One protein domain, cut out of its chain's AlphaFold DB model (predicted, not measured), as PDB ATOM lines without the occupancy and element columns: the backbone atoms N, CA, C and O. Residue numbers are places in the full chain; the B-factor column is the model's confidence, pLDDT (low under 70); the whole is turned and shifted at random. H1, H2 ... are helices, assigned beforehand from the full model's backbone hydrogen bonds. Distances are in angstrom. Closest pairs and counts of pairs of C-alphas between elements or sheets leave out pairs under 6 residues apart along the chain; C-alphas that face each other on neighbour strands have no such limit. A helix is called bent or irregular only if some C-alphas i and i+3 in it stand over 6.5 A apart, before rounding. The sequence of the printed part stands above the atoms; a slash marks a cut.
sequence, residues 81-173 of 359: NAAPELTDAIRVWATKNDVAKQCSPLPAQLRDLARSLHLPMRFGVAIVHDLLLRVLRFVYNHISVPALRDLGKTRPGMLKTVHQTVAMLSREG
ATOM      1  N   ASN A  81     256.982 233.071 178.347       90.12
ATOM      2  CA  ASN A  81     256.656 233.659 177.043       90.12
ATOM      3  C   ASN A  81     255.614 234.792 177.139       90.12
ATOM      4  O   ASN A  81     255.562 235.643 176.259       90.12
ATOM      5  N   ALA A  82     254.797 234.818 178.200       87.25
ATOM      6  CA  ALA A  82     253.853 235.900 178.492       87.25
ATOM      7  C   ALA A  82     254.456 237.017 179.371       87.25
ATOM      8  O   ALA A  82     253.762 237.975 179.699       87.25
ATOM      9  N   ALA A  83     255.733 236.908 179.752       88.56
ATOM     10  CA  ALA A  83     256.456 237.906 180.537       88.56
ATOM     11  C   ALA A  83     257.849 238.183 179.921       88.56
ATOM     12  O   ALA A  83     258.870 237.864 180.543       88.56
ATOM     13  N   PRO A  84     257.921 238.743 178.693       91.81
ATOM     14  CA  PRO A  84     259.183 238.954 177.981       91.81
ATOM     15  C   PRO A  84     260.124 239.910 178.726       91.81
ATOM     16  O   PRO A  84     261.263 239.543 178.982       91.81
ATOM     17  N   GLU A  85     259.635 241.064 179.191       91.75
ATOM     18  CA  GLU A  85     260.432 242.062 179.932       91.75
ATOM     19  C   GLU A  85     261.135 241.460 181.161       91.75
ATOM     20  O   GLU A  85     262.327 241.666 181.387       91.75
ATOM     21  N   LEU A  86     260.401 240.651 181.931       92.88
ATOM     22  CA  LEU A  86     260.915 239.921 183.089       92.88
ATOM     23  C   LEU A  86     261.959 238.872 182.682       92.88
ATOM     24  O   LEU A  86     263.000 238.728 183.324       92.88
ATOM     25  N   THR A  87     261.667 238.131 181.615       94.56
ATOM     26  CA  THR A  87     262.538 237.092 181.060       94.56
ATOM     27  C   THR A  87     263.866 237.691 180.592       94.56
ATOM     28  O   THR A  87     264.931 237.154 180.903       94.56
ATOM     29  N   ASP A  88     263.822 238.840 179.921       95.25
ATOM     30  CA  ASP A  88     264.999 239.543 179.424       95.25
ATOM     31  C   ASP A  88     265.772 240.239 180.549       95.25
ATOM     32  O   ASP A  88     267.001 240.162 180.566       95.25
ATOM     33  N   ALA A  89     265.101 240.795 181.564       95.69
ATOM     34  CA  ALA A  89     265.762 241.287 182.775       95.69
ATOM     35  C   ALA A  89     266.569 240.179 183.484       95.69
ATOM     36  O   ALA A  89     267.718 240.399 183.878       95.69
ATOM     37  N   ILE A  90     266.013 238.962 183.584       97.00
ATOM     38  CA  ILE A  90     266.715 237.790 184.133       97.00
ATOM     39  C   ILE A  90     267.900 237.387 183.238       97.00
ATOM     40  O   ILE A  90     268.981 237.111 183.762       97.00
ATOM     41  N   ARG A  91     267.748 237.389 181.904       96.69
ATOM     42  CA  ARG A  91     268.849 237.103 180.960       96.69
ATOM     43  C   ARG A  91     269.985 238.121 181.068       96.69
ATOM     44  O   ARG A  91     271.142 237.725 181.182       96.69
ATOM     45  N   VAL A  92     269.668 239.416 181.068       96.56
ATOM     46  CA  VAL A  92     270.646 240.513 181.171       96.56
ATOM     47  C   VAL A  92     271.387 240.454 182.506       96.56
ATOM     48  O   VAL A  92     272.616 240.547 182.524       96.56
ATOM     49  N   TRP A  93     270.681 240.232 183.621       97.75
ATOM     50  CA  TRP A  93     271.322 240.027 184.920       97.75
ATOM     51  C   TRP A  93     272.241 238.799 184.922       97.75
ATOM     52  O   TRP A  93     273.359 238.897 185.428       97.75
ATOM     53  N   ALA A  94     271.808 237.673 184.347       97.19
ATOM     54  CA  ALA A  94     272.573 236.428 184.359       97.19
ATOM     55  C   ALA A  94     273.885 236.560 183.571       97.19
ATOM     56  O   ALA A  94     274.949 236.224 184.092       97.19
ATOM     57  N   THR A  95     273.826 237.152 182.373       95.38
ATOM     58  CA  THR A  95     275.006 237.489 181.561       95.38
ATOM     59  C   THR A  95     275.936 238.469 182.283       95.38
ATOM     60  O   THR A  95     277.146 238.283 182.264       95.38
ATOM     61  N   LYS A  96     275.396 239.485 182.975       96.44
ATOM     62  CA  LYS A  96     276.189 240.476 183.729       96.44
ATOM     63  C   LYS A  96     276.925 239.893 184.950       96.44
ATOM     64  O   LYS A  96     277.864 240.512 185.438       96.44
ATOM     65  N   ASN A  97     276.479 238.753 185.480       96.06
ATOM     66  CA  ASN A  97     276.923 238.210 186.772       96.06
ATOM     67  C   ASN A  97     277.662 236.862 186.668       96.06
ATOM     68  O   ASN A  97     277.929 236.233 187.701       96.06
ATOM     69  N   ASP A  98     277.961 236.407 185.448       95.38
ATOM     70  CA  ASP A  98     278.464 235.062 185.154       95.38
ATOM     71  C   ASP A  98     277.583 233.975 185.791       95.38
ATOM     72  O   ASP A  98     278.038 233.176 186.614       95.38
ATOM     73  N   VAL A  99     276.290 233.972 185.454       96.94
ATOM     74  CA  VAL A  99     275.303 233.011 185.970       96.94
ATOM     75  C   VAL A  99     274.699 232.208 184.822       96.94
ATOM     76  O   VAL A  99     274.190 232.762 183.851       96.94
ATOM     77  N   ALA A 100     274.739 230.883 184.936       96.38
ATOM     78  CA  ALA A 100     274.238 229.952 183.928       96.38
ATOM     79  C   ALA A 100     273.925 228.587 184.562       96.38
ATOM     80  O   ALA A 100     274.257 228.337 185.718       96.38
ATOM     81  N   LYS A 101     273.392 227.645 183.777       95.31
ATOM     82  CA  LYS A 101     273.262 226.220 184.142       95.31
ATOM     83  C   LYS A 101     274.526 225.621 184.778       95.31
ATOM     84  O   LYS A 101     274.437 224.764 185.652       95.31
ATOM     85  N   GLN A 102     275.701 226.050 184.319       95.00
ATOM     86  CA  GLN A 102     277.005 225.590 184.795       95.00
ATOM     87  C   GLN A 102     277.487 226.304 186.067       95.00
ATOM     88  O   GLN A 102     278.429 225.822 186.684       95.00
ATOM     89  N   CYS A 103     276.893 227.441 186.439       95.44
ATOM     90  CA  CYS A 103     277.418 228.347 187.457       95.44
ATOM     91  C   CYS A 103     276.262 229.070 188.173       95.44
ATOM     92  O   CYS A 103     275.695 230.025 187.641       95.44
ATOM     93  N   SER A 104     275.896 228.611 189.377       94.94
ATOM     94  CA  SER A 104     274.906 229.302 190.222       94.94
ATOM     95  C   SER A 104     275.385 230.709 190.598       94.94
ATOM     96  O   SER A 104     276.593 230.946 190.598       94.94
ATOM     97  N   PRO A 105     274.497 231.653 190.949       97.06
ATOM     98  CA  PRO A 105     274.932 232.953 191.449       97.06
ATOM     99  C   PRO A 105     275.546 232.828 192.848       97.06
ATOM    100  O   PRO A 105     275.348 231.838 193.556       97.06
ATOM    101  N   LEU A 106     276.251 233.868 193.280       96.19
ATOM    102  CA  LEU A 106     276.539 234.091 194.694       96.19
ATOM    103  C   LEU A 106     275.267 234.590 195.414       96.19
ATOM    104  O   LEU A 106     274.476 235.315 194.800       96.19
ATOM    105  N   PRO A 107     275.069 234.294 196.714       96.38
ATOM    106  CA  PRO A 107     273.873 234.726 197.446       96.38
ATOM    107  C   PRO A 107     273.605 236.240 197.396       96.38
ATOM    108  O   PRO A 107     272.460 236.660 197.271       96.38
ATOM    109  N   ALA A 108     274.652 237.073 197.396       96.00
ATOM    110  CA  ALA A 108     274.516 238.524 197.243       96.00
ATOM    111  C   ALA A 108     273.963 238.932 195.858       96.00
ATOM    112  O   ALA A 108     273.048 239.748 195.784       96.00
ATOM    113  N   GLN A 109     274.440 238.314 194.770       97.06
ATOM    114  CA  GLN A 109     273.943 238.583 193.412       97.06
ATOM    115  C   GLN A 109     272.461 238.206 193.272       97.06
ATOM    116  O   GLN A 109     271.706 238.896 192.587       97.06
ATOM    117  N   LEU A 110     272.045 237.115 193.928       97.31
ATOM    118  CA  LEU A 110     270.661 236.646 193.925       97.31
ATOM    119  C   LEU A 110     269.752 237.493 194.830       97.31
ATOM    120  O   LEU A 110     268.611 237.758 194.461       97.31
ATOM    121  N   ARG A 111     270.261 237.977 195.971       96.12
ATOM    122  CA  ARG A 111     269.585 238.967 196.827       96.12
ATOM    123  C   ARG A 111     269.298 240.249 196.049       96.12
ATOM    124  O   ARG A 111     268.201 240.793 196.127       96.12
ATOM    125  N   ASP A 112     270.277 240.722 195.286       95.94
ATOM    126  CA  ASP A 112     270.148 241.972 194.543       95.94
ATOM    127  C   ASP A 112     269.205 241.810 193.336       95.94
ATOM    128  O   ASP A 112     268.386 242.699 193.096       95.94
ATOM    129  N   LEU A 113     269.188 240.633 192.690       96.50
ATOM    130  CA  LEU A 113     268.131 240.256 191.739       96.50
ATOM    131  C   LEU A 113     266.743 240.239 192.394       96.50
ATOM    132  O   LEU A 113     265.788 240.753 191.820       96.50
ATOM    133  N   ALA A 114     266.614 239.677 193.601       94.81
ATOM    134  CA  ALA A 114     265.337 239.605 194.312       94.81
ATOM    135  C   ALA A 114     264.718 240.998 194.534       94.81
ATOM    136  O   ALA A 114     263.496 241.150 194.478       94.81
ATOM    137  N   ARG A 115     265.559 242.024 194.736       92.88
ATOM    138  CA  ARG A 115     265.119 243.422 194.831       92.88
ATOM    139  C   ARG A 115     264.831 244.051 193.468       92.88
ATOM    140  O   ARG A 115     263.823 244.742 193.354       92.88
ATOM    141  N   SER A 116     265.659 243.817 192.443       93.69
ATOM    142  CA  SER A 116     265.448 244.404 191.106       93.69
ATOM    143  C   SER A 116     264.269 243.794 190.343       93.69
ATOM    144  O   SER A 116     263.703 244.451 189.481       93.69
ATOM    145  N   LEU A 117     263.884 242.553 190.661       92.38
ATOM    146  CA  LEU A 117     262.645 241.926 190.185       92.38
ATOM    147  C   LEU A 117     261.427 242.249 191.070       92.38
ATOM    148  O   LEU A 117     260.358 241.685 190.851       92.38
ATOM    149  N   HIS A 118     261.596 243.101 192.088       91.06
ATOM    150  CA  HIS A 118     260.567 243.481 193.057       91.06
ATOM    151  C   HIS A 118     259.799 242.282 193.652       91.06
ATOM    152  O   HIS A 118     258.577 242.332 193.791       91.06
ATOM    153  N   LEU A 119     260.509 241.201 194.015       93.00
ATOM    154  CA  LEU A 119     259.865 240.018 194.596       93.00
ATOM    155  C   LEU A 119     259.090 240.405 195.871       93.00
ATOM    156  O   LEU A 119     259.601 241.189 196.679       93.00
ATOM    157  N   PRO A 120     257.871 239.878 196.084       90.56
ATOM    158  CA  PRO A 120     256.939 240.415 197.072       90.56
ATOM    159  C   PRO A 120     257.242 239.926 198.497       90.56
ATOM    160  O   PRO A 120     256.472 239.173 199.092       90.56
ATOM    161  N   MET A 121     258.354 240.410 199.067       89.75
ATOM    162  CA  MET A 121     258.855 240.084 200.416       89.75
ATOM    163  C   MET A 121     257.763 240.132 201.497       89.75
ATOM    164  O   MET A 121     257.742 239.291 202.389       89.75
ATOM    165  N   ARG A 122     256.819 241.077 201.373       85.75
ATOM    166  CA  ARG A 122     255.699 241.298 202.304       85.75
ATOM    167  C   ARG A 122     254.795 240.084 202.543       85.75
ATOM    168  O   ARG A 122     254.133 240.041 203.571       85.75
ATOM    169  N   PHE A 123     254.740 239.137 201.603       88.50
ATOM    170  CA  PHE A 123     253.944 237.916 201.752       88.50
ATOM    171  C   PHE A 123     254.692 236.803 202.501       88.50
ATOM    172  O   PHE A 123     254.092 235.785 202.831       88.50
ATOM    173  N   GLY A 124     255.978 236.999 202.807       89.00
ATOM    174  CA  GLY A 124     256.774 236.118 203.652       89.00
ATOM    175  C   GLY A 124     257.835 235.293 202.918       89.00
ATOM    176  O   GLY A 124     257.949 235.269 201.690       89.00
ATOM    177  N   VAL A 125     258.625 234.595 203.733       90.88
ATOM    178  CA  VAL A 125     259.815 233.819 203.347       90.88
ATOM    179  C   VAL A 125     259.528 232.783 202.253       90.88
ATOM    180  O   VAL A 125     260.312 232.650 201.311       90.88
ATOM    181  N   ALA A 126     258.413 232.055 202.366       90.38
ATOM    182  CA  ALA A 126     258.111 230.905 201.515       90.38
ATOM    183  C   ALA A 126     257.894 231.293 200.043       90.38
ATOM    184  O   ALA A 126     258.477 230.674 199.151       90.38
ATOM    185  N   ILE A 127     257.126 232.359 199.780       92.44
ATOM    186  CA  ILE A 127     256.894 232.846 198.413       92.44
ATOM    187  C   ILE A 127     258.213 233.299 197.775       92.44
ATOM    188  O   ILE A 127     258.508 232.927 196.642       92.44
ATOM    189  N   VAL A 128     259.057 234.042 198.496       94.44
ATOM    190  CA  VAL A 128     260.347 234.510 197.953       94.44
ATOM    191  C   VAL A 128     261.301 233.346 197.662       94.44
ATOM    192  O   VAL A 128     261.977 233.359 196.635       94.44
ATOM    193  N   HIS A 129     261.327 232.316 198.511       94.69
ATOM    194  CA  HIS A 129     262.120 231.099 198.295       94.69
ATOM    195  C   HIS A 129     261.696 230.349 197.018       94.69
ATOM    196  O   HIS A 129     262.534 230.100 196.145       94.69
ATOM    197  N   ASP A 130     260.397 230.075 196.852       94.75
ATOM    198  CA  ASP A 130     259.850 229.408 195.663       94.75
ATOM    199  C   ASP A 130     260.053 230.241 194.381       94.75
ATOM    200  O   ASP A 130     260.478 229.704 193.355       94.75
ATOM    201  N   LEU A 131     259.843 231.560 194.433       95.50
ATOM    202  CA  LEU A 131     260.086 232.448 193.292       95.50
ATOM    203  C   LEU A 131     261.564 232.477 192.880       95.50
ATOM    204  O   LEU A 131     261.862 232.369 191.688       95.50
ATOM    205  N   LEU A 132     262.499 232.538 193.833       96.62
ATOM    206  CA  LEU A 132     263.931 232.455 193.534       96.62
ATOM    207  C   LEU A 132     264.316 231.090 192.944       96.62
ATOM    208  O   LEU A 132     265.076 231.040 191.975       96.62
ATOM    209  N   LEU A 133     263.746 229.984 193.439       96.00
ATOM    210  CA  LEU A 133     263.923 228.665 192.820       96.00
ATOM    211  C   LEU A 133     263.373 228.613 191.387       96.00
ATOM    212  O   LEU A 133     263.999 228.000 190.521       96.00
ATOM    213  N   ARG A 134     262.234 229.253 191.097       95.25
ATOM    214  CA  ARG A 134     261.663 229.316 189.739       95.25
ATOM    215  C   ARG A 134     262.524 230.142 188.786       95.25
ATOM    216  O   ARG A 134     262.779 229.684 187.673       95.25
ATOM    217  N   VAL A 135     263.017 231.297 189.229       96.19
ATOM    218  CA  VAL A 135     263.947 232.142 188.460       96.19
ATOM    219  C   VAL A 135     265.252 231.395 188.165       96.19
ATOM    220  O   VAL A 135     265.700 231.375 187.019       96.19
ATOM    221  N   LEU A 136     265.833 230.690 189.144       96.38
ATOM    222  CA  LEU A 136     267.038 229.892 188.894       96.38
ATOM    223  C   LEU A 136     266.779 228.670 188.008       96.38
ATOM    224  O   LEU A 136     267.608 228.376 187.150       96.38
ATOM    225  N   ARG A 137     265.625 227.999 188.119       95.25
ATOM    226  CA  ARG A 137     265.234 226.937 187.173       95.25
ATOM    227  C   ARG A 137     265.118 227.458 185.740       95.25
ATOM    228  O   ARG A 137     265.565 226.771 184.827       95.25
ATOM    229  N   PHE A 138     264.588 228.667 185.532       95.31
ATOM    230  CA  PHE A 138     264.604 229.307 184.214       95.31
ATOM    231  C   PHE A 138     266.045 229.494 183.704       95.31
ATOM    232  O   PHE A 138     266.369 229.032 182.611       95.31
ATOM    233  N   VAL A 139     266.936 230.081 184.512       96.00
ATOM    234  CA  VAL A 139     268.355 230.267 184.145       96.00
ATOM    235  C   VAL A 139     269.023 228.927 183.804       96.00
ATOM    236  O   VAL A 139     269.675 228.810 182.772       96.00
ATOM    237  N   TYR A 140     268.806 227.888 184.612       93.75
ATOM    238  CA  TYR A 140     269.384 226.554 184.409       93.75
ATOM    239  C   TYR A 140     268.840 225.815 183.173       93.75
ATOM    240  O   TYR A 140     269.528 224.945 182.631       93.75
ATOM    241  N   ASN A 141     267.636 226.155 182.711       94.50
ATOM    242  CA  ASN A 141     267.025 225.562 181.521       94.50
ATOM    243  C   ASN A 141     267.343 226.341 180.233       94.50
ATOM    244  O   ASN A 141     267.439 225.727 179.172       94.50
ATOM    245  N   HIS A 142     267.519 227.666 180.312       93.75
ATOM    246  CA  HIS A 142     267.558 228.554 179.140       93.75
ATOM    247  C   HIS A 142     268.847 229.382 178.981       93.75
ATOM    248  O   HIS A 142     268.954 230.131 178.007       93.75
ATOM    249  N   ILE A 143     269.815 229.267 179.901       94.19
ATOM    250  CA  ILE A 143     271.106 229.971 179.852       94.19
ATOM    251  C   ILE A 143     272.235 228.971 180.134       94.19
ATOM    252  O   ILE A 143     272.344 228.408 181.223       94.19
ATOM    253  N   SER A 144     273.089 228.731 179.139       95.19
ATOM    254  CA  SER A 144     274.167 227.740 179.204       95.19
ATOM    255  C   SER A 144     275.461 228.329 178.651       95.19
ATOM    256  O   SER A 144     275.560 228.579 177.454       95.19
ATOM    257  N   VAL A 145     276.463 228.493 179.515       95.19
ATOM    258  CA  VAL A 145     277.782 229.042 179.180       95.19
ATOM    259  C   VAL A 145     278.846 228.038 179.645       95.19
ATOM    260  O   VAL A 145     279.226 228.043 180.818       95.19
ATOM    261  N   PRO A 146     279.320 227.128 178.768       94.88
ATOM    262  CA  PRO A 146     280.228 226.047 179.159       94.88
ATOM    263  C   PRO A 146     281.531 226.509 179.824       94.88
ATOM    264  O   PRO A 146     282.023 225.810 180.707       94.88
ATOM    265  N   ALA A 147     282.044 227.689 179.457       96.12
ATOM    266  CA  ALA A 147     283.251 228.283 180.038       96.12
ATOM    267  C   ALA A 147     283.137 228.562 181.550       96.12
ATOM    268  O   ALA A 147     284.135 228.510 182.261       96.12
ATOM    269  N   LEU A 148     281.926 228.781 182.077       93.94
ATOM    270  CA  LEU A 148     281.709 229.039 183.505       93.94
ATOM    271  C   LEU A 148     281.711 227.763 184.367       93.94
ATOM    272  O   LEU A 148     281.470 227.839 185.570       93.94
ATOM    273  N   ARG A 149     281.967 226.583 183.782       94.62
ATOM    274  CA  ARG A 149     281.936 225.290 184.489       94.62
ATOM    275  C   ARG A 149     282.939 225.216 185.636       94.62
ATOM    276  O   ARG A 149     282.580 224.723 186.700       94.62
ATOM    277  N   ASP A 150     284.167 225.691 185.444       94.62
ATOM    278  CA  ASP A 150     285.203 225.594 186.477       94.62
ATOM    279  C   ASP A 150     284.987 226.600 187.613       94.62
ATOM    280  O   ASP A 150     285.105 226.235 188.780       94.62
ATOM    281  N   LEU A 151     284.516 227.812 187.292       91.56
ATOM    282  CA  LEU A 151     284.003 228.765 188.283       91.56
ATOM    283  C   LEU A 151     282.779 228.203 189.030       91.56
ATOM    284  O   LEU A 151     282.614 228.416 190.225       91.56
ATOM    285  N   GLY A 152     281.928 227.439 188.344       91.25
ATOM    286  CA  GLY A 152     280.763 226.781 188.929       91.25
ATOM    287  C   GLY A 152     281.094 225.736 189.992       91.25
ATOM    288  O   GLY A 152     280.314 225.575 190.925       91.25
ATOM    289  N   LYS A 153     282.261 225.077 189.907       92.25
ATOM    290  CA  LYS A 153     282.720 224.093 190.907       92.25
ATOM    291  C   LYS A 153     282.961 224.710 192.290       92.25
ATOM    292  O   LYS A 153     282.868 223.994 193.280       92.25
ATOM    293  N   THR A 154     283.286 226.004 192.365       91.19
ATOM    294  CA  THR A 154     283.585 226.693 193.635       91.19
ATOM    295  C   THR A 154     282.369 227.391 194.247       91.19
ATOM    296  O   THR A 154     282.398 227.761 195.421       91.19
ATOM    297  N   ARG A 155     281.284 227.573 193.480       88.75
ATOM    298  CA  ARG A 155     280.064 228.251 193.938       88.75
ATOM    299  C   ARG A 155     279.072 227.271 194.594       88.75
ATOM    300  O   ARG A 155     279.010 226.102 194.213       88.75
ATOM    301  N   PRO A 156     278.250 227.724 195.563       90.25
ATOM    302  CA  PRO A 156     277.166 226.910 196.108       90.25
ATOM    303  C   PRO A 156     276.158 226.507 195.020       90.25
ATOM    304  O   PRO A 156     275.851 227.277 194.110       90.25
ATOM    305  N   GLY A 157     275.617 225.290 195.127       89.56
ATOM    306  CA  GLY A 157     274.551 224.814 194.246       89.56
ATOM    307  C   GLY A 157     273.204 225.488 194.538       89.56
ATOM    308  O   GLY A 157     272.913 225.818 195.687       89.56
ATOM    309  N   MET A 158     272.369 225.620 193.499       92.31
ATOM    310  CA  MET A 158     271.093 226.357 193.454       92.31
ATOM    311  C   MET A 158     270.317 226.433 194.782       92.31
ATOM    312  O   MET A 158     270.029 227.528 195.257       92.31
ATOM    313  N   LEU A 159     269.989 225.290 195.397       93.50
ATOM    314  CA  LEU A 159     269.196 225.250 196.633       93.50
ATOM    315  C   LEU A 159     269.930 225.891 197.824       93.50
ATOM    316  O   LEU A 159     269.348 226.700 198.542       93.50
ATOM    317  N   LYS A 160     271.230 225.601 197.994       94.31
ATOM    318  CA  LYS A 160     272.074 226.211 199.036       94.31
ATOM    319  C   LYS A 160     272.187 227.722 198.825       94.31
ATOM    320  O   LYS A 160     272.089 228.473 199.792       94.31
ATOM    321  N   THR A 161     272.303 228.167 197.575       96.06
ATOM    322  CA  THR A 161     272.316 229.591 197.222       96.06
ATOM    323  C   THR A 161     271.006 230.284 197.583       96.06
ATOM    324  O   THR A 161     271.047 231.342 198.209       96.06
ATOM    325  N   VAL A 162     269.844 229.695 197.262       96.69
ATOM    326  CA  VAL A 162     268.537 230.250 197.665       96.69
ATOM    327  C   VAL A 162     268.421 230.298 199.188       96.69
ATOM    328  O   VAL A 162     268.080 231.347 199.720       96.69
ATOM    329  N   HIS A 163     268.785 229.229 199.902       95.38
ATOM    330  CA  HIS A 163     268.723 229.191 201.369       95.38
ATOM    331  C   HIS A 163     269.596 230.284 202.007       95.38
ATOM    332  O   HIS A 163     269.142 231.002 202.894       95.38
ATOM    333  N   GLN A 164     270.826 230.469 201.516       96.56
ATOM    334  CA  GLN A 164     271.722 231.532 201.976       96.56
ATOM    335  C   GLN A 164     271.196 232.933 201.620       96.56
ATOM    336  O   GLN A 164     271.287 233.840 202.441       96.56
ATOM    337  N   THR A 165     270.602 233.109 200.438       96.94
ATOM    338  CA  THR A 165     270.006 234.383 199.991       96.94
ATOM    339  C   THR A 165     268.810 234.774 200.852       96.94
ATOM    340  O   THR A 165     268.714 235.909 201.313       96.94
ATOM    341  N   VAL A 166     267.918 233.819 201.110       95.56
ATOM    342  CA  VAL A 166     266.753 233.992 201.978       95.56
ATOM    343  C   VAL A 166     267.195 234.302 203.409       95.56
ATOM    344  O   VAL A 166     266.698 235.257 203.993       95.56
ATOM    345  N   ALA A 167     268.203 233.601 203.940       94.31
ATOM    346  CA  ALA A 167     268.765 233.905 205.257       94.31
ATOM    347  C   ALA A 167     269.424 235.299 205.335       94.31
ATOM    348  O   ALA A 167     269.368 235.937 206.384       94.31
ATOM    349  N   MET A 168     270.022 235.804 204.247       95.94
ATOM    350  CA  MET A 168     270.493 237.196 204.175       95.94
ATOM    351  C   MET A 168     269.323 238.186 204.220       95.94
ATOM    352  O   MET A 168     269.372 239.126 205.004       95.94
ATOM    353  N   LEU A 169     268.259 237.949 203.446       93.25
ATOM    354  CA  LEU A 169     267.046 238.778 203.456       93.25
ATOM    355  C   LEU A 169     266.365 238.789 204.841       93.25
ATOM    356  O   LEU A 169     265.970 239.850 205.319       93.25
ATOM    357  N   SER A 170     266.302 237.647 205.538       91.44
ATOM    358  CA  SER A 170     265.804 237.579 206.922       91.44
ATOM    359  C   SER A 170     266.666 238.382 207.898       91.44
ATOM    360  O   SER A 170     266.126 239.081 208.745       91.44
ATOM    361  N   ARG A 171     267.999 238.349 207.766       92.19
ATOM    362  CA  ARG A 171     268.917 239.150 208.606       92.19
ATOM    363  C   ARG A 171     268.833 240.658 208.340       92.19
ATOM    364  O   ARG A 171     269.246 241.442 209.184       92.19
ATOM    365  N   GLU A 172     268.308 241.057 207.184       90.38
ATOM    366  CA  GLU A 172     267.985 242.448 206.839       90.38
ATOM    367  C   GLU A 172     266.583 242.875 207.326       90.38
ATOM    368  O   GLU A 172     266.185 244.021 207.112       90.38
ATOM    369  N   GLY A 173     265.818 241.973 207.954       87.75
ATOM    370  CA  GLY A 173     264.480 242.238 208.488       87.75
ATOM    371  C   GLY A 173     263.403 242.504 207.429       87.75
ATOM    372  O   GLY A 173     262.368 243.100 207.731       87.75
TER     373      GLY A 173
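Overview. This is residues 81 to 173 of the 359 residues of an uncharacterized protein of Zymoseptoria tritici ST99CH_1A5 (UniProt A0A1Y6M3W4). The longest helix, H3, and the last, H5, run side by side in opposite directions, with H2 packing crosswise on H5 and passing close to H3. H1 crosses the later part of H3 nearly at right angles, on the same side as H2, and H4 sits at one end, in the path from H3 to H5, touching no helix. The printed part has 93 residues with five named helices, in the order H1, H2, H3, H4, H5, and no named strand; its class is all helix. The whole is compact, with a radius of gyration of the C-alphas of 12.7 A, and flat, spanning 37 by 32 by 18 A.

Arrangement. Begin at H3, residues 125 to 142, and look for H5, residues 158 to 171, which touches it. Their closest C-alphas, those of His 129 and Val 162, are 6.5 A apart. The two run opposite ways at a shallow tilt of 34.8 degrees, only just short of steep. H5 in turn touches H2, residues 107 to 116, where the closest C-alphas, those of Pro 107 and Thr 165, are 4.6 A apart. These two run the same way at a steep tilt of 69 degrees, only just short of about perpendicular. H2 is close to H3 but not clearly touching it, the closest C-alphas, those of Ala 114 and Leu 132, being 7.3 A apart. H3 touches H1, residues 84 to 96, with residues 135 to 139 alone, and H1 touches H3 with residues 90 to 94 alone. Their closest C-alphas, those of Ala 94 and Val 139, are 7.5 A apart, and their lines are about perpendicular at 77 degrees. The helix packing is mostly crossed, but only just: of these three touching pairs, one is at a shallow tilt. H4, residues 146 to 152, is apart from H1, H2, H3 and H5. In H1, H2, H3 and H5 every O i to N i+4 pair is within hydrogen-bond range; in H4 1 of 3 is, beside 3 of 4 O i to N i+3 pairs.

Along the chain. Find C-alpha 125 at (259.815, 233.819, 203.347); from there H3 runs 26.0 A to C-alpha 142 at (267.558, 228.554, 179.140). H5 spans 19.9 A and ends at C-alpha 171, (268.917, 239.150, 208.606). H1 spans 18.0 A and H2 14.3 A. H4 is irregular: C-alphas 147 and 150 are 7.2 A apart.

Size, cuts and confidence. Look to Arg 122 and Ala 147 for the two C-alphas farthest apart, at 37.7 A. The printed part has no cut, and no link is long; those from H3 to H4 and from H4 to H5 are tight. Mean pLDDT of the printed part is 94.0, and no printed residue is under 70.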